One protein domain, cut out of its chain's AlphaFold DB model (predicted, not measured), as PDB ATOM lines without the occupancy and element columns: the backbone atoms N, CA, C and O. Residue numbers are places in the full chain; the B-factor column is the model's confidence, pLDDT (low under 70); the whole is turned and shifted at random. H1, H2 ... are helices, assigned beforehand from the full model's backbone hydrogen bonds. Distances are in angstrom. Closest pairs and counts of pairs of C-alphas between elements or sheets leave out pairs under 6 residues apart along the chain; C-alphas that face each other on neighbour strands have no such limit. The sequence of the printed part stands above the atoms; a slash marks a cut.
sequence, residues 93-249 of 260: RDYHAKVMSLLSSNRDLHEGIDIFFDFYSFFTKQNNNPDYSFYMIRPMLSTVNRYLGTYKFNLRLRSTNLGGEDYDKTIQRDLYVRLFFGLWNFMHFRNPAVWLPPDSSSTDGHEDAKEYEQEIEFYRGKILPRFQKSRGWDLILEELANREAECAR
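Overview. This is residues 93 to 249 of the 260 residues of an uncharacterized protein of Methanoculleus chikugoensis (UniProt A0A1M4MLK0). A loose, up-and-down bundle of four helices, H2, H3, H4 and H5, makes the body, its long helices splayed and only partly side by side; H1 packs on H2 and on one end of H3, and H6 runs outward from H4 as an arm. The turn between H3 and H4 sticks out at one end of the longest axis with residues 155 to 161, residues 197 to 204 stick out at the other, and residues 241 to 249 of H6 stick out sideways. The printed part has 157 residues with six named helices, H1 to H6 in order, and no named strand: all helix. It is only just compact, close to loose, with a radius of gyration of the C-alphas of 18.0 A and spans of 62 by 47 by 30 A.

Arrangement. H1, residues 95 to 105, and H2, residues 111 to 123, form a helical hairpin and touch, closest at the C-alphas of Leu 103 and Phe 117, 5.9 A. H3, residues 130 to 157, has a kink of 69 degrees near residue 141; it touches H1 with residues 130 to 134 alone, and H2 with residues 136 to 140 alone, where the closest C-alphas, of Tyr 120 and Met 136, are 6.3 A apart. H4, residues 164 to 189, runs opposite ways to H3 at a shallow tilt of 32 degrees, only just short of steep; residues 139 to 151 of H3 touch it, closest at the C-alphas of Pro 139 and Gly 182, 5.0 A. Residues 175 to 179 of H4 touch residues 111 to 113 of H2, closest at the C-alphas of Gly 112 and Leu 175, 5.2 A. H5, residues 203 to 228, touches H2 with residues 215 to 227 alone, opposite ways at a shallow tilt of 18 degrees, closest at the C-alphas of Ile 115 and Ile 223, 6.7 A. Residues 233 to 239 of H6, residues 233 to 249, touch residues 173 to 180 of H4, closest at the C-alphas of Val 177 and Ile 236, 5.0 A. H3 is apart from H5 and H6. Every O i to N i+4 pair is within hydrogen-bond range in H1, H2 and H6, against 17 of 24 in H3, 21 of 22 in H4 and 19 of 22 in H5.

Along the chain. H1 begins at C-alpha 95, (11.361, -7.771, 25.817). H3 measures 35.5 A from first to last C-alpha, H4 34.4 A, H5 36.8 A and H6 24.5 A, ending at C-alpha 249, (50.105, -19.243, 10.015).

Size, cuts and confidence. The C-alphas farthest apart, of Thr 160 and Ser 201, are 62.3 A apart. The printed part has no cut; the link from H4 to H5 is long, with 13 residues. The pLDDT is under 70 in residues 154 to 165 and 189 to 209.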
ATOM      1  N   ARG A  93       7.158 -10.654  27.878       86.19
ATOM      2  CA  ARG A  93       6.406 -10.339  26.646       86.19
ATOM      3  C   ARG A  93       6.798  -8.992  26.032       86.19
ATOM      4  O   ARG A  93       6.707  -8.819  24.825       86.19
ATOM      5  N   ASP A  94       7.251  -8.046  26.854       89.62
ATOM      6  CA  ASP A  94       7.682  -6.715  26.427       89.62
ATOM      7  C   ASP A  94       9.184  -6.621  26.088       89.62
ATOM      8  O   ASP A  94       9.679  -5.528  25.807       89.62
ATOM      9  N   TYR A  95       9.920  -7.742  26.086       90.44
ATOM     10  CA  TYR A  95      11.361  -7.771  25.817       90.44
ATOM     11  C   TYR A  95      11.706  -7.152  24.459       90.44
ATOM     12  O   TYR A  95      12.551  -6.260  24.389       90.44
ATOM     13  N   HIS A  96      11.002  -7.563  23.399       91.69
ATOM     14  CA  HIS A  96      11.190  -7.016  22.054       91.69
ATOM     15  C   HIS A  96      11.028  -5.488  22.036       91.69
ATOM     16  O   HIS A  96      11.908  -4.771  21.557       91.69
ATOM     17  N   ALA A  97       9.934  -4.982  22.618       93.81
ATOM     18  CA  ALA A  97       9.637  -3.553  22.666       93.81
ATOM     19  C   ALA A  97      10.711  -2.770  23.438       93.81
ATOM     20  O   ALA A  97      11.123  -1.692  23.008       93.81
ATOM     21  N   LYS A  98      11.222  -3.331  24.541       94.19
ATOM     22  CA  LYS A  98      12.334  -2.742  25.298       94.19
ATOM     23  C   LYS A  98      13.622  -2.697  24.480       94.19
ATOM     24  O   LYS A  98      14.297  -1.675  24.495       94.19
ATOM     25  N   VAL A  99      13.971  -3.757  23.744       94.62
ATOM     26  CA  VAL A  99      15.183  -3.756  22.901       94.62
ATOM     27  C   VAL A  99      15.051  -2.728  21.778       94.62
ATOM     28  O   VAL A  99      15.964  -1.929  21.576       94.62
ATOM     29  N   MET A 100      13.898  -2.677  21.104       94.94
ATOM     30  CA  MET A 100      13.617  -1.668  20.077       94.94
ATOM     31  C   MET A 100      13.714  -0.245  20.632       94.94
ATOM     32  O   MET A 100      14.326   0.623  20.006       94.94
ATOM     33  N   SER A 101      13.160   0.002  21.820       95.81
ATOM     34  CA  SER A 101      13.233   1.304  22.487       95.81
ATOM     35  C   SER A 101      14.674   1.674  22.854       95.81
ATOM     36  O   SER A 101      15.095   2.796  22.575       95.81
ATOM     37  N   LEU A 102      15.463   0.729  23.377       96.56
ATOM     38  CA  LEU A 102      16.867   0.958  23.719       96.56
ATOM     39  C   LEU A 102      17.699   1.296  22.486       96.56
ATOM     40  O   LEU A 102      18.434   2.280  22.487       96.56
ATOM     41  N   LEU A 103      17.595   0.480  21.437       96.44
ATOM     42  CA  LEU A 103      18.367   0.684  20.218       96.44
ATOM     43  C   LEU A 103      17.972   2.000  19.550       96.44
ATOM     44  O   LEU A 103      18.850   2.805  19.258       96.44
ATOM     45  N   SER A 104      16.671   2.257  19.378       95.75
ATOM     46  CA  SER A 104      16.181   3.476  18.718       95.75
ATOM     47  C   SER A 104      16.567   4.758  19.463       95.75
ATOM     48  O   SER A 104      16.964   5.733  18.828       95.75
ATOM     49  N   SER A 105      16.528   4.747  20.797       94.62
ATOM     50  CA  SER A 105      16.850   5.916  21.632       94.62
ATOM     51  C   SER A 105      18.346   6.228  21.715       94.62
ATOM     52  O   SER A 105      18.721   7.311  22.165       94.62
ATOM     53  N   ASN A 106      19.207   5.288  21.310       95.06
ATOM     54  CA  ASN A 106      20.663   5.409  21.415       95.06
ATOM     55  C   ASN A 106      21.376   5.205  20.067       95.06
ATOM     56  O   ASN A 106      22.581   4.960  20.053       95.06
ATOM     57  N   ARG A 107      20.672   5.315  18.929       93.81
ATOM     58  CA  ARG A 107      21.269   5.157  17.584       93.81
ATOM     59  C   ARG A 107      22.416   6.132  17.340       93.81
ATOM     60  O   ARG A 107      23.454   5.767  16.809       93.81
ATOM     61  N   ASP A 108      22.249   7.372  17.768       91.75
ATOM     62  CA  ASP A 108      23.215   8.456  17.589       91.75
ATOM     63  C   ASP A 108      24.391   8.409  18.576       91.75
ATOM     64  O   ASP A 108      25.314   9.213  18.465       91.75
ATOM     65  N   LEU A 109      24.395   7.460  19.519       91.31
ATOM     66  CA  LEU A 109      25.536   7.230  20.401       91.31
ATOM     67  C   LEU A 109      26.739   6.681  19.624       91.31
ATOM     68  O   LEU A 109      27.881   7.017  19.935       91.31
ATOM     69  N   HIS A 110      26.491   5.824  18.630       94.12
ATOM     70  CA  HIS A 110      27.541   5.206  17.832       94.12
ATOM     71  C   HIS A 110      26.997   4.659  16.508       94.12
ATOM     72  O   HIS A 110      25.975   3.977  16.493       94.12
ATOM     73  N   GLU A 111      27.730   4.846  15.406       95.31
ATOM     74  CA  GLU A 111      27.333   4.350  14.074       95.31
ATOM     75  C   GLU A 111      27.073   2.841  14.054       95.31
ATOM     76  O   GLU A 111      26.133   2.387  13.416       95.31
ATOM     77  N   GLY A 112      27.862   2.055  14.790       95.81
ATOM     78  CA  GLY A 112      27.622   0.616  14.932       95.81
ATOM     79  C   GLY A 112      26.249   0.283  15.537       95.81
ATOM     80  O   GLY A 112      25.599  -0.653  15.082       95.81
ATOM     81  N   ILE A 113      25.760   1.067  16.508       96.75
ATOM     82  CA  ILE A 113      24.417   0.882  17.088       96.75
ATOM     83  C   ILE A 113      23.354   1.249  16.054       96.75
ATOM     84  O   ILE A 113      22.377   0.522  15.894       96.75
ATOM     85  N   ASP A 114      23.565   2.341  15.326       97.56
ATOM     86  CA  ASP A 114      22.671   2.783  14.262       97.56
ATOM     87  C   ASP A 114      22.548   1.759  13.117       97.56
ATOM     88  O   ASP A 114      21.448   1.455  12.658       97.56
ATOM     89  N   ILE A 115      23.669   1.181  12.678       97.62
ATOM     90  CA  ILE A 115      23.695   0.111  11.671       97.62
ATOM     91  C   ILE A 115      23.023  -1.151  12.216       97.62
ATOM     92  O   ILE A 115      22.236  -1.793  11.519       97.62
ATOM     93  N   PHE A 116      23.298  -1.501  13.473       97.56
ATOM     94  CA  PHE A 116      22.678  -2.657  14.106       97.56
ATOM     95  C   PHE A 116      21.170  -2.497  14.284       97.56
ATOM     96  O   PHE A 116      20.448  -3.482  14.174       97.56
ATOM     97  N   PHE A 117      20.676  -1.288  14.553       97.38
ATOM     98  CA  PHE A 117      19.242  -1.039  14.647       97.38
ATOM     99  C   PHE A 117      18.533  -1.404  13.339       97.38
ATOM    100  O   PHE A 117      17.511  -2.085  13.385       97.38
ATOM    101  N   ASP A 118      19.084  -1.012  12.187       96.69
ATOM    102  CA  ASP A 118      18.504  -1.362  10.886       96.69
ATOM    103  C   ASP A 118      18.511  -2.880  10.661       96.69
ATOM    104  O   ASP A 118      17.517  -3.433  10.191       96.69
ATOM    105  N   PHE A 119      19.602  -3.556  11.046       95.81
ATOM    106  CA  PHE A 119      19.672  -5.018  11.041       95.81
ATOM    107  C   PHE A 119      18.570  -5.610  11.926       95.81
ATOM    108  O   PHE A 119      17.668  -6.281  11.440       95.81
ATOM    109  N   TYR A 120      18.573  -5.300  13.217       95.44
ATOM    110  CA  TYR A 120      17.630  -5.856  14.180       95.44
ATOM    111  C   TYR A 120      16.171  -5.589  13.788       95.44
ATOM    112  O   TYR A 120      15.336  -6.493  13.845       95.44
ATOM    113  N   SER A 121      15.864  -4.368  13.345       95.25
ATOM    114  CA  SER A 121      14.520  -3.976  12.926       95.25
ATOM    115  C   SER A 121      14.049  -4.721  11.682       95.25
ATOM    116  O   SER A 121      12.847  -4.942  11.572       95.25
ATOM    117  N   PHE A 122      14.934  -5.078  10.746       93.94
ATOM    118  CA  PHE A 122      14.559  -5.854   9.563       93.94
ATOM    119  C   PHE A 122      14.142  -7.272   9.957       93.94
ATOM    120  O   PHE A 122      13.020  -7.681   9.666       93.94
ATOM    121  N   PHE A 123      15.005  -7.975  10.696       89.69
ATOM    122  CA  PHE A 123      14.778  -9.378  11.060       89.69
ATOM    123  C   PHE A 123      13.591  -9.537  12.015       89.69
ATOM    124  O   PHE A 123      12.805 -10.465  11.888       89.69
ATOM    125  N   THR A 124      13.391  -8.602  12.945       90.38
ATOM    126  CA  THR A 124      12.302  -8.705  13.934       90.38
ATOM    127  C   THR A 124      10.987  -8.056  13.490       90.38
ATOM    128  O   THR A 124      10.006  -8.100  14.231       90.38
ATOM    129  N   LYS A 125      10.919  -7.485  12.277       88.31
ATOM    130  CA  LYS A 125       9.749  -6.730  11.789       88.31
ATOM    131  C   LYS A 125       8.453  -7.537  11.818       88.31
ATOM    132  O   LYS A 125       7.402  -6.994  12.145       88.31
ATOM    133  N   GLN A 126       8.529  -8.805  11.424       82.44
ATOM    134  CA  GLN A 126       7.375  -9.702  11.321       82.44
ATOM    135  C   GLN A 126       7.296 -10.690  12.491       82.44
ATOM    136  O   GLN A 126       6.286 -11.365  12.658       82.44
ATOM    137  N   ASN A 127       8.336 -10.741  13.327       82.81
ATOM    138  CA  ASN A 127       8.429 -11.654  14.452       82.81
ATOM    139  C   ASN A 127       8.892 -10.914  15.713       82.81
ATOM    140  O   ASN A 127      10.084 -10.758  15.986       82.81
ATOM    141  N   ASN A 128       7.912 -10.470  16.500       85.31
ATOM    142  CA  ASN A 128       8.131  -9.811  17.786       85.31
ATOM    143  C   ASN A 128       8.224 -10.803  18.959       85.31
ATOM    144  O   ASN A 128       8.190 -10.379  20.118       85.31
ATOM    145  N   ASN A 129       8.352 -12.108  18.679       87.88
ATOM    146  CA  ASN A 129       8.554 -13.117  19.707       87.88
ATOM    147  C   ASN A 129       9.805 -12.762  20.548       87.88
ATOM    148  O   ASN A 129      10.857 -12.441  19.977       87.88
ATOM    149  N   PRO A 130       9.715 -12.795  21.893       87.12
ATOM    150  CA  PRO A 130      10.833 -12.473  22.775       87.12
ATOM    151  C   PRO A 130      12.089 -13.322  22.548       87.12
ATOM    152  O   PRO A 130      13.184 -12.766  22.551       87.12
ATOM    153  N   ASP A 131      11.947 -14.625  22.305       84.56
ATOM    154  CA  ASP A 131      13.068 -15.549  22.101       84.56
ATOM    155  C   ASP A 131      13.756 -15.294  20.760       84.56
ATOM    156  O   ASP A 131      14.984 -15.215  20.690       84.56
ATOM    157  N   TYR A 132      12.972 -15.062  19.703       84.88
ATOM    158  CA  TYR A 132      13.510 -14.668  18.400       84.88
ATOM    159  C   TYR A 132      14.233 -13.315  18.478       84.88
ATOM    160  O   TYR A 132      15.366 -13.165  18.023       84.88
ATOM    161  N   SER A 133      13.623 -12.340  19.152       89.50
ATOM    162  CA  SER A 133      14.232 -11.037  19.439       89.50
ATOM    163  C   SER A 133      15.533 -11.174  20.236       89.50
ATOM    164  O   SER A 133      16.531 -10.516  19.941       89.50
ATOM    165  N   PHE A 134      15.558 -12.062  21.228       89.06
ATOM    166  CA  PHE A 134      16.757 -12.363  21.999       89.06
ATOM    167  C   PHE A 134      17.857 -12.990  21.138       89.06
ATOM    168  O   PHE A 134      19.022 -12.603  21.237       89.06
ATOM    169  N   TYR A 135      17.495 -13.918  20.256       86.81
ATOM    170  CA  TYR A 135      18.428 -14.511  19.311       86.81
ATOM    171  C   TYR A 135      19.040 -13.449  18.381       86.81
ATOM    172  O   TYR A 135      20.262 -13.405  18.229       86.81
ATOM    173  N   MET A 136      18.221 -12.529  17.860       90.31
ATOM    174  CA  MET A 136      18.669 -11.462  16.955       90.31
ATOM    175  C   MET A 136      19.557 -10.407  17.626       90.31
ATOM    176  O   MET A 136      20.411  -9.822  16.963       90.31
ATOM    177  N   ILE A 137      19.430 -10.174  18.937       92.62
ATOM    178  CA  ILE A 137      20.285  -9.214  19.663       92.62
ATOM    179  C   ILE A 137      21.676  -9.784  20.019       92.62
ATOM    180  O   ILE A 137      22.569  -9.037  20.431       92.62
ATOM    181  N   ARG A 138      21.905 -11.099  19.849       90.06
ATOM    182  CA  ARG A 138      23.151 -11.785  20.255       90.06
ATOM    183  C   ARG A 138      24.443 -11.184  19.688       90.06
ATOM    184  O   ARG A 138      25.411 -11.132  20.455       90.06
ATOM    185  N   PRO A 139      24.526 -10.733  18.420       92.38
ATOM    186  CA  PRO A 139      25.748 -10.113  17.902       92.38
ATOM    187  C   PRO A 139      26.131  -8.837  18.667       92.38
ATOM    188  O   PRO A 139      27.296  -8.653  19.033       92.38
ATOM    189  N   MET A 140      25.144  -7.995  18.994       94.19
ATOM    190  CA  MET A 140      25.353  -6.796  19.808       94.19
ATOM    191  C   MET A 140      25.742  -7.166  21.244       94.19
ATOM    192  O   MET A 140      26.745  -6.668  21.753       94.19
ATOM    193  N   LEU A 141      25.019  -8.099  21.876       90.69
ATOM    194  CA  LEU A 141      25.342  -8.580  23.228       90.69
ATOM    195  C   LEU A 141      26.768  -9.117  23.329       90.69
ATOM    196  O   LEU A 141      27.505  -8.764  24.244       90.69
ATOM    197  N   SER A 142      27.174  -9.953  22.376       88.38
ATOM    198  CA  SER A 142      28.513 -10.550  22.353       88.38
ATOM    199  C   SER A 142      29.603  -9.485  22.218       88.38
ATOM    200  O   SER A 142      30.667  -9.613  22.825       88.38
ATOM    201  N   THR A 143      29.321  -8.417  21.468       90.75
ATOM    202  CA  THR A 143      30.227  -7.277  21.299       90.75
ATOM    203  C   THR A 143      30.418  -6.517  22.611       90.75
ATOM    204  O   THR A 143      31.551  -6.260  23.014       90.75
ATOM    205  N   VAL A 144      29.328  -6.209  23.320       87.56
ATOM    206  CA  VAL A 144      29.395  -5.371  24.527       87.56
ATOM    207  C   VAL A 144      29.769  -6.145  25.803       87.56
ATOM    208  O   VAL A 144      30.454  -5.607  26.675       87.56
ATOM    209  N   ASN A 145      29.396  -7.425  25.918       83.44
ATOM    210  CA  ASN A 145      29.576  -8.217  27.146       83.44
ATOM    211  C   ASN A 145      31.039  -8.506  27.489       83.44
ATOM    212  O   ASN A 145      31.377  -8.633  28.669       83.44
ATOM    213  N   ARG A 146      31.922  -8.569  26.484       75.88
ATOM    214  CA  ARG A 146      33.360  -8.815  26.683       75.88
ATOM    215  C   ARG A 146      33.982  -7.821  27.670       75.88
ATOM    216  O   ARG A 146      34.854  -8.195  28.446       75.88
ATOM    217  N   TYR A 147      33.498  -6.583  27.674       71.88
ATOM    218  CA  TYR A 147      34.040  -5.497  28.490       71.88
ATOM    219  C   TYR A 147      33.352  -5.352  29.836       71.88
ATOM    220  O   TYR A 147      33.987  -4.961  30.816       71.88
ATOM    221  N   LEU A 148      32.074  -5.720  29.910       75.25
ATOM    222  CA  LEU A 148      31.303  -5.629  31.143       75.25
ATOM    223  C   LEU A 148      31.835  -6.571  32.220       75.25
ATOM    224  O   LEU A 148      31.859  -6.185  33.385       75.25
ATOM    225  N   GLY A 149      32.328  -7.758  31.850       71.62
ATOM    226  CA  GLY A 149      32.976  -8.674  32.793       71.62
ATOM    227  C   GLY A 149      34.192  -8.037  33.474       71.62
ATOM    228  O   GLY A 149      34.256  -7.963  34.703       71.62
ATOM    229  N   THR A 150      35.117  -7.494  32.678       71.25
ATOM    230  CA  THR A 150      36.323  -6.809  33.167       71.25
ATOM    231  C   THR A 150      35.988  -5.534  33.941       71.25
ATOM    232  O   THR A 150      36.540  -5.304  35.016       71.25
ATOM    233  N   TYR A 151      35.045  -4.728  33.449       71.06
ATOM    234  CA  TYR A 151      34.570  -3.526  34.134       71.06
ATOM    235  C   TYR A 151      33.968  -3.853  35.508       71.06
ATOM    236  O   TYR A 151      34.364  -3.273  36.520       71.06
ATOM    237  N   LYS A 152      33.060  -4.837  35.582       71.25
ATOM    238  CA  LYS A 152      32.436  -5.287  36.838       71.25
ATOM    239  C   LYS A 152      33.456  -5.838  37.825       71.25
ATOM    240  O   LYS A 152      33.330  -5.581  39.023       71.25
ATOM    241  N   PHE A 153      34.436  -6.595  37.338       70.62
ATOM    242  CA  PHE A 153      35.530  -7.120  38.149       70.62
ATOM    243  C   PHE A 153      36.373  -5.985  38.737       70.62
ATOM    244  O   PHE A 153      36.540  -5.899  39.954       70.62
ATOM    245  N   ASN A 154      36.810  -5.043  37.903       67.88
ATOM    246  CA  ASN A 154      37.637  -3.933  38.356       67.88
ATOM    247  C   ASN A 154      36.875  -2.991  39.309       67.88
ATOM    248  O   ASN A 154      37.433  -2.593  40.330       67.88
ATOM    249  N   LEU A 155      35.579  -2.739  39.086       65.62
ATOM    250  CA  LEU A 155      34.707  -2.024  40.034       65.62
ATOM    251  C   LEU A 155      34.557  -2.714  41.400       65.62
ATOM    252  O   LEU A 155      34.093  -2.093  42.359       65.62
ATOM    253  N   ARG A 156      34.796  -4.027  41.496       67.00
ATOM    254  CA  ARG A 156      34.785  -4.750  42.779       67.00
ATOM    255  C   ARG A 156      36.117  -4.605  43.513       67.00
ATOM    256  O   ARG A 156      36.106  -4.585  44.735       67.00
ATOM    257  N   LEU A 157      37.224  -4.477  42.782       61.44
ATOM    258  CA  LEU A 157      38.575  -4.416  43.345       61.44
ATOM    259  C   LEU A 157      39.071  -2.995  43.633       61.44
ATOM    260  O   LEU A 157      39.843  -2.799  44.566       61.44
ATOM    261  N   ARG A 158      38.660  -1.999  42.842       57.91
ATOM    262  CA  ARG A 158      39.082  -0.599  42.986       57.91
ATOM    263  C   ARG A 158      37.845   0.295  42.969       57.91
ATOM    264  O   ARG A 158      37.237   0.505  41.925       57.91
ATOM    265  N   SER A 159      37.457   0.810  44.134       52.47
ATOM    266  CA  SER A 159      36.219   1.584  44.315       52.47
ATOM    267  C   SER A 159      36.259   2.997  43.719       52.47
ATOM    268  O   SER A 159      35.217   3.651  43.666       52.47
ATOM    269  N   THR A 160      37.426   3.490  43.284       48.16
ATOM    270  CA  THR A 160      37.600   4.935  43.068       48.16
ATOM    271  C   THR A 160      38.239   5.395  41.763       48.16
ATOM    272  O   THR A 160      38.054   6.566  41.473       48.16
ATOM    273  N   ASN A 161      38.907   4.570  40.946       50.09
ATOM    274  CA  ASN A 161      39.668   5.093  39.792       50.09
ATOM    275  C   ASN A 161      39.749   4.119  38.608       50.09
ATOM    276  O   ASN A 161      40.817   3.599  38.292       50.09
ATOM    277  N   LEU A 162      38.631   3.864  37.935       49.50
ATOM    278  CA  LEU A 162      38.673   3.265  36.601       49.50
ATOM    279  C   LEU A 162      38.127   4.285  35.620       49.50
ATOM    280  O   LEU A 162      36.976   4.700  35.743       49.50
ATOM    281  N   GLY A 163      38.991   4.708  34.698       53.97
ATOM    282  CA  GLY A 163      38.682   5.655  33.639       53.97
ATOM    283  C   GLY A 163      37.543   5.124  32.783       53.97
ATOM    284  O   GLY A 163      37.764   4.334  31.871       53.97
ATOM    285  N   GLY A 164      36.314   5.554  33.079       57.28
ATOM    286  CA  GLY A 164      35.146   5.243  32.253       57.28
ATOM    287  C   GLY A 164      35.391   5.588  30.781       57.28
ATOM    288  O   GLY A 164      34.930   4.859  29.911       57.28
ATOM    289  N   GLU A 165      36.204   6.616  30.508       59.59
ATOM    290  CA  GLU A 165      36.641   6.998  29.161       59.59
ATOM    291  C   GLU A 165      37.415   5.898  28.419       59.59
ATOM    292  O   GLU A 165      37.226   5.748  27.213       59.59
ATOM    293  N   ASP A 166      38.244   5.100  29.100       74.00
ATOM    294  CA  ASP A 166      39.024   4.034  28.452       74.00
ATOM    295  C   ASP A 166      38.125   2.859  28.050       74.00
ATOM    296  O   ASP A 166      38.263   2.292  26.962       74.00
ATOM    297  N   TYR A 167      37.144   2.529  28.897       76.94
ATOM    298  CA  TYR A 167      36.130   1.525  28.575       76.94
ATOM    299  C   TYR A 167      35.203   1.995  27.460       76.94
ATOM    300  O   TYR A 167      34.913   1.216  26.557       76.94
ATOM    301  N   ASP A 168      34.773   3.255  27.495       81.69
ATOM    302  CA  ASP A 168      33.885   3.811  26.478       81.69
ATOM    303  C   ASP A 168      34.558   3.808  25.100       81.69
ATOM    304  O   ASP A 168      33.992   3.282  24.147       81.69
ATOM    305  N   LYS A 169      35.816   4.268  25.011       83.06
ATOM    306  CA  LYS A 169      36.616   4.216  23.773       83.06
ATOM    307  C   LYS A 169      36.795   2.790  23.257       83.06
ATOM    308  O   LYS A 169      36.664   2.548  22.059       83.06
ATOM    309  N   THR A 170      37.078   1.841  24.151       84.50
ATOM    310  CA  THR A 170      37.262   0.434  23.769       84.50
ATOM    311  C   THR A 170      35.962  -0.171  23.238       84.50
ATOM    312  O   THR A 170      35.968  -0.821  22.195       84.50
ATOM    313  N   ILE A 171      34.832   0.087  23.906       86.38
ATOM    314  CA  ILE A 171      33.511  -0.363  23.448       86.38
ATOM    315  C   ILE A 171      33.181   0.260  22.089       86.38
ATOM    316  O   ILE A 171      32.734  -0.454  21.197       86.38
ATOM    317  N   GLN A 172      33.432   1.559  21.899       88.12
ATOM    318  CA  GLN A 172      33.198   2.241  20.622       88.12
ATOM    319  C   GLN A 172      34.026   1.629  19.480       88.12
ATOM    320  O   GLN A 172      33.468   1.271  18.444       88.12
ATOM    321  N   ARG A 173      35.334   1.396  19.680       89.12
ATOM    322  CA  ARG A 173      36.175   0.691  18.690       89.12
ATOM    323  C   ARG A 173      35.580  -0.670  18.316       89.12
ATOM    324  O   ARG A 173      35.495  -1.023  17.140       89.12
ATOM    325  N   ASP A 174      35.132  -1.425  19.307       88.25
ATOM    326  CA  ASP A 174      34.616  -2.772  19.094       88.25
ATOM    327  C   ASP A 174      33.220  -2.818  18.479       88.25
ATOM    328  O   ASP A 174      32.908  -3.759  17.746       88.25
ATOM    329  N   LEU A 175      32.403  -1.791  18.704       93.19
ATOM    330  CA  LEU A 175      31.137  -1.605  17.997       93.19
ATOM    331  C   LEU A 175      31.333  -1.436  16.485       93.19
ATOM    332  O   LEU A 175      30.386  -1.667  15.741       93.19
ATOM    333  N   TYR A 176      32.528  -1.068  16.017       93.88
ATOM    334  CA  TYR A 176      32.875  -1.183  14.601       93.88
ATOM    335  C   TYR A 176      33.325  -2.603  14.263       93.88
ATOM    336  O   TYR A 176      32.677  -3.300  13.486       93.88
ATOM    337  N   VAL A 177      34.421  -3.046  14.876       93.31
ATOM    338  CA  VAL A 177      35.134  -4.249  14.438       93.31
ATOM    339  C   VAL A 177      34.381  -5.526  14.800       93.31
ATOM    340  O   VAL A 177      34.047  -6.343  13.941       93.31
ATOM    341  N   ARG A 178      34.086  -5.727  16.085       92.81
ATOM    342  CA  ARG A 178      33.471  -6.974  16.552       92.81
ATOM    343  C   ARG A 178      32.040  -7.108  16.095       92.81
ATOM    344  O   ARG A 178      31.640  -8.217  15.761       92.81
ATOM    345  N   LEU A 179      31.292  -6.012  16.071       95.38
ATOM    346  CA  LEU A 179      29.920  -6.058  15.601       95.38
ATOM    347  C   LEU A 179      29.860  -6.457  14.125       95.38
ATOM    348  O   LEU A 179      29.065  -7.328  13.779       95.38
ATOM    349  N   PHE A 180      30.729  -5.887  13.280       95.81
ATOM    350  CA  PHE A 180      30.836  -6.271  11.873       95.81
ATOM    351  C   PHE A 180      31.045  -7.782  11.724       95.81
ATOM    352  O   PHE A 180      30.241  -8.459  11.084       95.81
ATOM    353  N   PHE A 181      32.074  -8.330  12.379       92.75
ATOM    354  CA  PHE A 181      32.364  -9.764  12.307       92.75
ATOM    355  C   PHE A 181      31.312 -10.630  13.006       92.75
ATOM    356  O   PHE A 181      31.085 -11.765  12.602       92.75
ATOM    357  N   GLY A 182      30.656 -10.110  14.042       92.69
ATOM    358  CA  GLY A 182      29.557 -10.774  14.730       92.69
ATOM    359  C   GLY A 182      28.355 -10.949  13.810       92.69
ATOM    360  O   GLY A 182      27.825 -12.050  13.720       92.69
ATOM    361  N   LEU A 183      27.976  -9.897  13.081       93.06
ATOM    362  CA  LEU A 183      26.926  -9.954  12.066       93.06
ATOM    363  C   LEU A 183      27.338 -10.828  10.880       93.06
ATOM    364  O   LEU A 183      26.550 -11.656  10.440       93.06
ATOM    365  N   TRP A 184      28.580 -10.702  10.405       90.00
ATOM    366  CA  TRP A 184      29.111 -11.546   9.334       90.00
ATOM    367  C   TRP A 184      28.994 -13.032   9.682       90.00
ATOM    368  O   TRP A 184      28.424 -13.805   8.915       90.00
ATOM    369  N   ASN A 185      29.483 -13.421  10.862       86.75
ATOM    370  CA  ASN A 185      29.403 -14.792  11.353       86.75
ATOM    371  C   ASN A 185      27.952 -15.225  11.541       86.75
ATOM    372  O   ASN A 185      27.591 -16.322  11.135       86.75
ATOM    373  N   PHE A 186      27.113 -14.368  12.122       85.38
ATOM    374  CA  PHE A 186      25.697 -14.666  12.309       85.38
ATOM    375  C   PHE A 186      25.015 -15.006  10.980       85.38
ATOM    376  O   PHE A 186      24.335 -16.024  10.892       85.38
ATOM    377  N   MET A 187      25.277 -14.226   9.930       84.50
ATOM    378  CA  MET A 187      24.742 -14.486   8.595       84.50
ATOM    379  C   MET A 187      25.325 -15.753   7.960       84.50
ATOM    380  O   MET A 187      24.578 -16.544   7.397       84.50
ATOM    381  N   HIS A 188      26.633 -15.994   8.077       73.81
ATOM    382  CA  HIS A 188      27.272 -17.156   7.446       73.81
ATOM    383  C   HIS A 188      26.954 -18.487   8.143       73.81
ATOM    384  O   HIS A 188      26.833 -19.507   7.472       73.81
ATOM    385  N   PHE A 189      26.804 -18.499   9.470       68.94
ATOM    386  CA  PHE A 189      26.507 -19.718  10.233       68.94
ATOM    387  C   PHE A 189      25.011 -20.035  10.332       68.94
ATOM    388  O   PHE A 189      24.665 -21.162  10.683       68.94
ATOM    389  N   ARG A 190      24.131 -19.080   9.998       67.00
ATOM    390  CA  ARG A 190      22.690 -19.321   9.828       67.00
ATOM    391  C   ARG A 190      22.351 -19.923   8.457       67.00
ATOM    392  O   ARG A 190      21.198 -20.251   8.224       67.00
ATOM    393  N   ASN A 191      23.341 -20.109   7.579       58.28
ATOM    394  CA  ASN A 191      23.152 -20.729   6.272       58.28
ATOM    395  C   ASN A 191      22.517 -22.129   6.402       58.28
ATOM    396  O   ASN A 191      23.186 -23.039   6.902       58.28
ATOM    397  N   PRO A 192      21.279 -22.335   5.918       53.41
ATOM    398  CA  PRO A 192      20.610 -23.627   5.982       53.41
ATOM    399  C   PRO A 192      21.392 -24.721   5.249       53.41
ATOM    400  O   PRO A 192      21.388 -25.860   5.693       53.41
ATOM    401  N   ALA A 193      22.158 -24.386   4.203       51.06
ATOM    402  CA  ALA A 193      22.985 -25.347   3.462       51.06
ATOM    403  C   ALA A 193      24.163 -25.923   4.274       51.06
ATOM    404  O   ALA A 193      24.777 -26.902   3.862       51.06
ATOM    405  N   VAL A 194      24.503 -25.319   5.419       49.81
ATOM    406  CA  VAL A 194      25.513 -25.846   6.356       49.81
ATOM    407  C   VAL A 194      24.898 -26.870   7.326       49.81
ATOM    408  O   VAL A 194      25.630 -27.664   7.912       49.81
ATOM    409  N   TRP A 195      23.567 -26.886   7.478       40.25
ATOM    410  CA  TRP A 195      22.853 -27.682   8.487       40.25
ATOM    411  C   TRP A 195      21.817 -28.660   7.916       40.25
ATOM    412  O   TRP A 195      21.468 -29.625   8.594       40.25
ATOM    413  N   LEU A 196      21.330 -28.437   6.696       45.91
ATOM    414  CA  LEU A 196      20.387 -29.317   6.014       45.91
ATOM    415  C   LEU A 196      21.153 -30.350   5.173       45.91
ATOM    416  O   LEU A 196      22.024 -29.970   4.386       45.91
ATOM    417  N   PRO A 197      20.844 -31.652   5.314       47.97
ATOM    418  CA  PRO A 197      21.320 -32.662   4.383       47.97
ATOM    419  C   PRO A 197      20.915 -32.283   2.946       47.97
ATOM    420  O   PRO A 197      19.802 -31.788   2.759       47.97
ATOM    421  N   PRO A 198      21.752 -32.563   1.928       50.16
ATOM    422  CA  PRO A 198      21.460 -32.237   0.526       50.16
ATOM    423  C   PRO A 198      20.128 -32.806  -0.003       50.16
ATOM    424  O   PRO A 198      19.632 -32.351  -1.031       50.16
ATOM    425  N   ASP A 199      19.547 -33.776   0.709       50.97
ATOM    426  CA  ASP A 199      18.454 -34.621   0.236       50.97
ATOM    427  C   ASP A 199      17.091 -34.286   0.879       50.97
ATOM    428  O   ASP A 199      16.108 -34.991   0.645       50.97
ATOM    429  N   SER A 200      16.983 -33.233   1.704       50.84
ATOM    430  CA  SER A 200      15.699 -32.853   2.315       50.84
ATOM    431  C   SER A 200      14.809 -32.109   1.314       50.84
ATOM    432  O   SER A 200      14.758 -30.881   1.287       50.84
ATOM    433  N   SER A 201      14.080 -32.861   0.493       47.00
ATOM    434  CA  SER A 201      13.029 -32.370  -0.407       47.00
ATOM    435  C   SER A 201      11.737 -31.997   0.344       47.00
ATOM    436  O   SER A 201      10.643 -32.392  -0.068       47.00
ATOM    437  N   SER A 202      11.835 -31.315   1.488       50.84
ATOM    438  CA  SER A 202      10.661 -30.771   2.173       50.84
ATOM    439  C   SER A 202      10.347 -29.384   1.613       50.84
ATOM    440  O   SER A 202      11.235 -28.562   1.393       50.84
ATOM    441  N   THR A 203       9.065 -29.108   1.384       50.62
ATOM    442  CA  THR A 203       8.557 -27.775   1.024       50.62
ATOM    443  C   THR A 203       8.981 -26.700   2.030       50.62
ATOM    444  O   THR A 203       9.251 -25.575   1.621       50.62
ATOM    445  N   ASP A 204       9.156 -27.074   3.301       52.34
ATOM    446  CA  ASP A 204       9.627 -26.198   4.381       52.34
ATOM    447  C   ASP A 204      11.087 -25.745   4.167       52.34
ATOM    448  O   ASP A 204      11.415 -24.578   4.358       52.34
ATOM    449  N   GLY A 205      11.956 -26.620   3.641       51.56
ATOM    450  CA  GLY A 205      13.347 -26.265   3.325       51.56
ATOM    451  C   GLY A 205      13.482 -25.265   2.169       51.56
ATOM    452  O   GLY A 205      14.478 -24.548   2.078       51.56
ATOM    453  N   HIS A 206      12.475 -25.176   1.291       53.56
ATOM    454  CA  HIS A 206      12.438 -24.194   0.205       53.56
ATOM    455  C   HIS A 206      11.986 -22.801   0.667       53.56
ATOM    456  O   HIS A 206      12.437 -21.808   0.090       53.56
ATOM    457  N   GLU A 207      11.110 -22.711   1.670       58.81
ATOM    458  CA  GLU A 207      10.723 -21.431   2.280       58.81
ATOM    459  C   GLU A 207      11.867 -20.878   3.137       58.81
ATOM    460  O   GLU A 207      12.280 -19.738   2.917       58.81
ATOM    461  N   ASP A 208      12.499 -21.721   3.961       63.38
ATOM    462  CA  ASP A 208      13.680 -21.355   4.758       63.38
ATOM    463  C   ASP A 208      14.854 -20.872   3.884       63.38
ATOM    464  O   ASP A 208      15.562 -19.921   4.231       63.38
ATOM    465  N   ALA A 209      15.060 -21.492   2.716       66.50
ATOM    466  CA  ALA A 209      16.097 -21.082   1.769       66.50
ATOM    467  C   ALA A 209      15.810 -19.712   1.130       66.50
ATOM    468  O   ALA A 209      16.730 -18.904   0.986       66.50
ATOM    469  N   LYS A 210      14.549 -19.426   0.773       71.81
ATOM    470  CA  LYS A 210      14.144 -18.126   0.211       71.81
ATOM    471  C   LYS A 210      14.226 -17.009   1.244       71.81
ATOM    472  O   LYS A 210      14.684 -15.915   0.917       71.81
ATOM    473  N   GLU A 211      13.795 -17.272   2.476       74.69
ATOM    474  CA  GLU A 211      13.934 -16.318   3.578       74.69
ATOM    475  C   GLU A 211      15.409 -16.013   3.842       74.69
ATOM    476  O   GLU A 211      15.804 -14.847   3.882       74.69
ATOM    477  N   TYR A 212      16.256 -17.042   3.914       79.19
ATOM    478  CA  TYR A 212      17.695 -16.859   4.085       79.19
ATOM    479  C   TYR A 212      18.338 -16.056   2.940       79.19
ATOM    480  O   TYR A 212      19.184 -15.192   3.184       79.19
ATOM    481  N   GLU A 213      17.937 -16.294   1.689       82.00
ATOM    482  CA  GLU A 213      18.455 -15.547   0.539       82.00
ATOM    483  C   GLU A 213      18.098 -14.054   0.624       82.00
ATOM    484  O   GLU A 213      18.976 -13.207   0.441       82.00
ATOM    485  N   GLN A 214      16.864 -13.722   1.020       85.88
ATOM    486  CA  GLN A 214      16.444 -12.337   1.275       85.88
ATOM    487  C   GLN A 214      17.225 -11.697   2.428       85.88
ATOM    488  O   GLN A 214      17.615 -10.531   2.351       85.88
ATOM    489  N   GLU A 215      17.475 -12.444   3.502       86.88
ATOM    490  CA  GLU A 215      18.258 -11.969   4.642       86.88
ATOM    491  C   GLU A 215      19.719 -11.677   4.249       86.88
ATOM    492  O   GLU A 215      20.292 -10.658   4.658       86.88
ATOM    493  N   ILE A 216      20.325 -12.531   3.418       87.62
ATOM    494  CA  ILE A 216      21.675 -12.329   2.872       87.62
ATOM    495  C   ILE A 216      21.709 -11.158   1.894       87.62
ATOM    496  O   ILE A 216      22.643 -10.350   1.952       87.62
ATOM    497  N   GLU A 217      20.715 -11.036   1.017       91.12
ATOM    498  CA  GLU A 217      20.599  -9.910   0.092       91.12
ATOM    499  C   GLU A 217      20.452  -8.594   0.861       91.12
ATOM    500  O   GLU A 217      21.161  -7.627   0.575       91.12
ATOM    501  N   PHE A 218      19.623  -8.568   1.906       92.38
ATOM    502  CA  PHE A 218      19.503  -7.415   2.788       92.38
ATOM    503  C   PHE A 218      20.838  -7.084   3.465       92.38
ATOM    504  O   PHE A 218      21.279  -5.931   3.438       92.38
ATOM    505  N   TYR A 219      21.533  -8.076   4.028       92.50
ATOM    506  CA  TYR A 219      22.835  -7.843   4.652       92.50
ATOM    507  C   TYR A 219      23.852  -7.268   3.652       92.50
ATOM    508  O   TYR A 219      24.475  -6.241   3.932       92.50
ATOM    509  N   ARG A 220      23.990  -7.874   2.466       93.25
ATOM    510  CA  ARG A 220      24.945  -7.448   1.427       93.25
ATOM    511  C   ARG A 220      24.577  -6.109   0.793       93.25
ATOM    512  O   ARG A 220      25.460  -5.300   0.532       93.25
ATOM    513  N   GLY A 221      23.292  -5.868   0.552       94.38
ATOM    514  CA  GLY A 221      22.790  -4.683  -0.140       94.38
ATOM    515  C   GLY A 221      22.554  -3.477   0.769       94.38
ATOM    516  O   GLY A 221      22.577  -2.343   0.288       94.38
ATOM    517  N   LYS A 222      22.321  -3.686   2.074       95.50
ATOM    518  CA  LYS A 222      21.986  -2.611   3.027       95.50
ATOM    519  C   LYS A 222      22.969  -2.491   4.181       95.50
ATOM    520  O   LYS A 222      23.425  -1.385   4.440       95.50
ATOM    521  N   ILE A 223      23.319  -3.579   4.863       96.31
ATOM    522  CA  ILE A 223      24.122  -3.501   6.096       96.31
ATOM    523  C   ILE A 223      25.615  -3.338   5.800       96.31
ATOM    524  O   ILE A 223      26.248  -2.410   6.306       96.31
ATOM    525  N   LEU A 224      26.178  -4.190   4.943       95.00
ATOM    526  CA  LEU A 224      27.596  -4.160   4.577       95.00
ATOM    527  C   LEU A 224      28.042  -2.791   4.011       95.00
ATOM    528  O   LEU A 224      29.034  -2.254   4.511       95.00
ATOM    529  N   PRO A 225      27.308  -2.148   3.077       97.56
ATOM    530  CA  PRO A 225      27.697  -0.838   2.555       97.56
ATOM    531  C   PRO A 225      27.707   0.266   3.614       97.56
ATOM    532  O   PRO A 225      28.438   1.247   3.473       97.56
ATOM    533  N   ARG A 226      26.913   0.138   4.687       97.38
ATOM    534  CA  ARG A 226      26.951   1.100   5.795       97.38
ATOM    535  C   ARG A 226      28.219   0.953   6.626       97.38
ATOM    536  O   ARG A 226      28.800   1.971   6.981       97.38
ATOM    537  N   PHE A 227      28.687  -0.272   6.878       96.69
ATOM    538  CA  PHE A 227      29.988  -0.484   7.524       96.69
ATOM    539  C   PHE A 227      31.144   0.028   6.661       96.69
ATOM    540  O   PHE A 227      32.024   0.702   7.189       96.69
ATOM    541  N   GLN A 228      31.100  -0.197   5.345       96.44
ATOM    542  CA  GLN A 228      32.105   0.309   4.398       96.44
ATOM    543  C   GLN A 228      32.221   1.838   4.388       96.44
ATOM    544  O   GLN A 228      33.286   2.381   4.118       96.44
ATOM    545  N   LYS A 229      31.123   2.537   4.687       97.31
ATOM    546  CA  LYS A 229      31.068   4.002   4.782       97.31
ATOM    547  C   LYS A 229      31.239   4.522   6.213       97.31
ATOM    548  O   LYS A 229      31.162   5.730   6.425       97.31
ATOM    549  N   SER A 230      31.396   3.635   7.192       96.19
ATOM    550  CA  SER A 230      31.496   4.008   8.603       96.19
ATOM    551  C   SER A 230      32.899   4.495   8.956       96.19
ATOM    552  O   SER A 230      33.880   4.101   8.323       96.19
ATOM    553  N   ARG A 231      33.018   5.294  10.022       95.75
ATOM    554  CA  ARG A 231      34.324   5.788  10.500       95.75
ATOM    555  C   ARG A 231      35.272   4.679  10.967       95.75
ATOM    556  O   ARG A 231      36.466   4.920  11.081       95.75
ATOM    557  N   GLY A 232      34.758   3.485  11.258       94.81
ATOM    558  CA  GLY A 232      35.563   2.346  11.696       94.81
ATOM    559  C   GLY A 232      35.939   1.364  10.593       94.81
ATOM    560  O   GLY A 232      36.415   0.279  10.921       94.81
ATOM    561  N   TRP A 233      35.714   1.691   9.316       97.00
ATOM    562  CA  TRP A 233      36.013   0.770   8.218       97.00
ATOM    563  C   TRP A 233      37.489   0.366   8.165       97.00
ATOM    564  O   TRP A 233      37.788  -0.822   8.069       97.00
ATOM    565  N   ASP A 234      38.411   1.314   8.343       97.00
ATOM    566  CA  ASP A 234      39.849   1.017   8.349       97.00
ATOM    567  C   ASP A 234      40.232   0.044   9.473       97.00
ATOM    568  O   ASP A 234      41.039  -0.860   9.272       97.00
ATOM    569  N   LEU A 235      39.583   0.154  10.638       95.50
ATOM    570  CA  LEU A 235      39.787  -0.766  11.765       95.50
ATOM    571  C   LEU A 235      39.268  -2.176  11.451       95.50
ATOM    572  O   LEU A 235      39.827  -3.166  11.921       95.50
ATOM    573  N   ILE A 236      38.182  -2.273  10.678       96.44
ATOM    574  CA  ILE A 236      37.641  -3.552  10.205       96.44
ATOM    575  C   ILE A 236      38.608  -4.190   9.201       96.44
ATOM    576  O   ILE A 236      38.869  -5.387   9.301       96.44
ATOM    577  N   LEU A 237      39.158  -3.405   8.268       96.44
ATOM    578  CA  LEU A 237      40.143  -3.877   7.291       96.44
ATOM    579  C   LEU A 237      41.448  -4.333   7.956       96.44
ATOM    580  O   LEU A 237      41.981  -5.379   7.593       96.44
ATOM    581  N   GLU A 238      41.934  -3.595   8.956       96.00
ATOM    582  CA  GLU A 238      43.106  -3.978   9.750       96.00
ATOM    583  C   GLU A 238      42.886  -5.329  10.452       96.00
ATOM    584  O   GLU A 238      43.712  -6.237  10.357       96.00
ATOM    585  N   GLU A 239      41.740  -5.504  11.116       94.62
ATOM    586  CA  GLU A 239      41.382  -6.774  11.753       94.62
ATOM    587  C   GLU A 239      41.228  -7.909  10.727       94.62
ATOM    588  O   GLU A 239      41.609  -9.046  11.013       94.62
ATOM    589  N   LEU A 240      40.691  -7.628   9.536       93.50
ATOM    590  CA  LEU A 240      40.584  -8.617   8.464       93.50
ATOM    591  C   LEU A 240      41.973  -9.108   8.031       93.50
ATOM    592  O   LEU A 240      42.203 -10.316   8.018       93.50
ATOM    593  N   ALA A 241      42.909  -8.191   7.781       94.31
ATOM    594  CA  ALA A 241      44.287  -8.529   7.428       94.31
ATOM    595  C   ALA A 241      44.981  -9.349   8.533       94.31
ATOM    596  O   ALA A 241      45.660 -10.339   8.250       94.31
ATOM    597  N   ASN A 242      44.755  -9.000   9.805       93.56
ATOM    598  CA  ASN A 242      45.277  -9.763  10.942       93.56
ATOM    599  C   ASN A 242      44.735 -11.201  10.974       93.56
ATOM    600  O   ASN A 242      45.486 -12.145  11.233       93.56
ATOM    601  N   ARG A 243      43.442 -11.393  10.685       91.00
ATOM    602  CA  ARG A 243      42.828 -12.730  10.617       91.00
ATOM    603  C   ARG A 243      43.348 -13.550   9.445       91.00
ATOM    604  O   ARG A 243      43.588 -14.742   9.614       91.00
ATOM    605  N   GLU A 244      43.540 -12.936   8.283       91.06
ATOM    606  CA  GLU A 244      44.125 -13.602   7.113       91.06
ATOM    607  C   GLU A 244      45.555 -14.079   7.396       91.06
ATOM    608  O   GLU A 244      45.891 -15.232   7.114       91.06
ATOM    609  N   ALA A 245      46.370 -13.232   8.029       92.06
ATOM    610  CA  ALA A 245      47.722 -13.588   8.444       92.06
ATOM    611  C   ALA A 245      47.735 -14.754   9.451       92.06
ATOM    612  O   ALA A 245      48.551 -15.673   9.327       92.06
ATOM    613  N   GLU A 246      46.815 -14.764  10.419       91.75
ATOM    614  CA  GLU A 246      46.698 -15.866  11.381       91.75
ATOM    615  C   GLU A 246      46.235 -17.168  10.710       91.75
ATOM    616  O   GLU A 246      46.813 -18.228  10.952       91.75
ATOM    617  N   CYS A 247      45.270 -17.109   9.790       90.00
ATOM    618  CA  CYS A 247      44.866 -18.266   8.989       90.00
ATOM    619  C   CYS A 247      46.038 -18.838   8.177       90.00
ATOM    620  O   CYS A 247      46.228 -20.057   8.139       90.00
ATOM    621  N   ALA A 248      46.856 -17.980   7.561       92.19
ATOM    622  CA  ALA A 248      48.053 -18.407   6.841       92.19
ATOM    623  C   ALA A 248      49.053 -19.120   7.770       92.19
ATOM    624  O   ALA A 248      49.566 -20.186   7.418       92.19
ATOM    625  N   ARG A 249      49.271 -18.595   8.985       91.56
ATOM    626  CA  ARG A 249      50.105 -19.243  10.015       91.56
ATOM    627  C   ARG A 249      49.566 -20.613  10.423       91.56
ATOM    628  O   ARG A 249      50.332 -21.576  10.467       91.56
TER     629      ARG A 249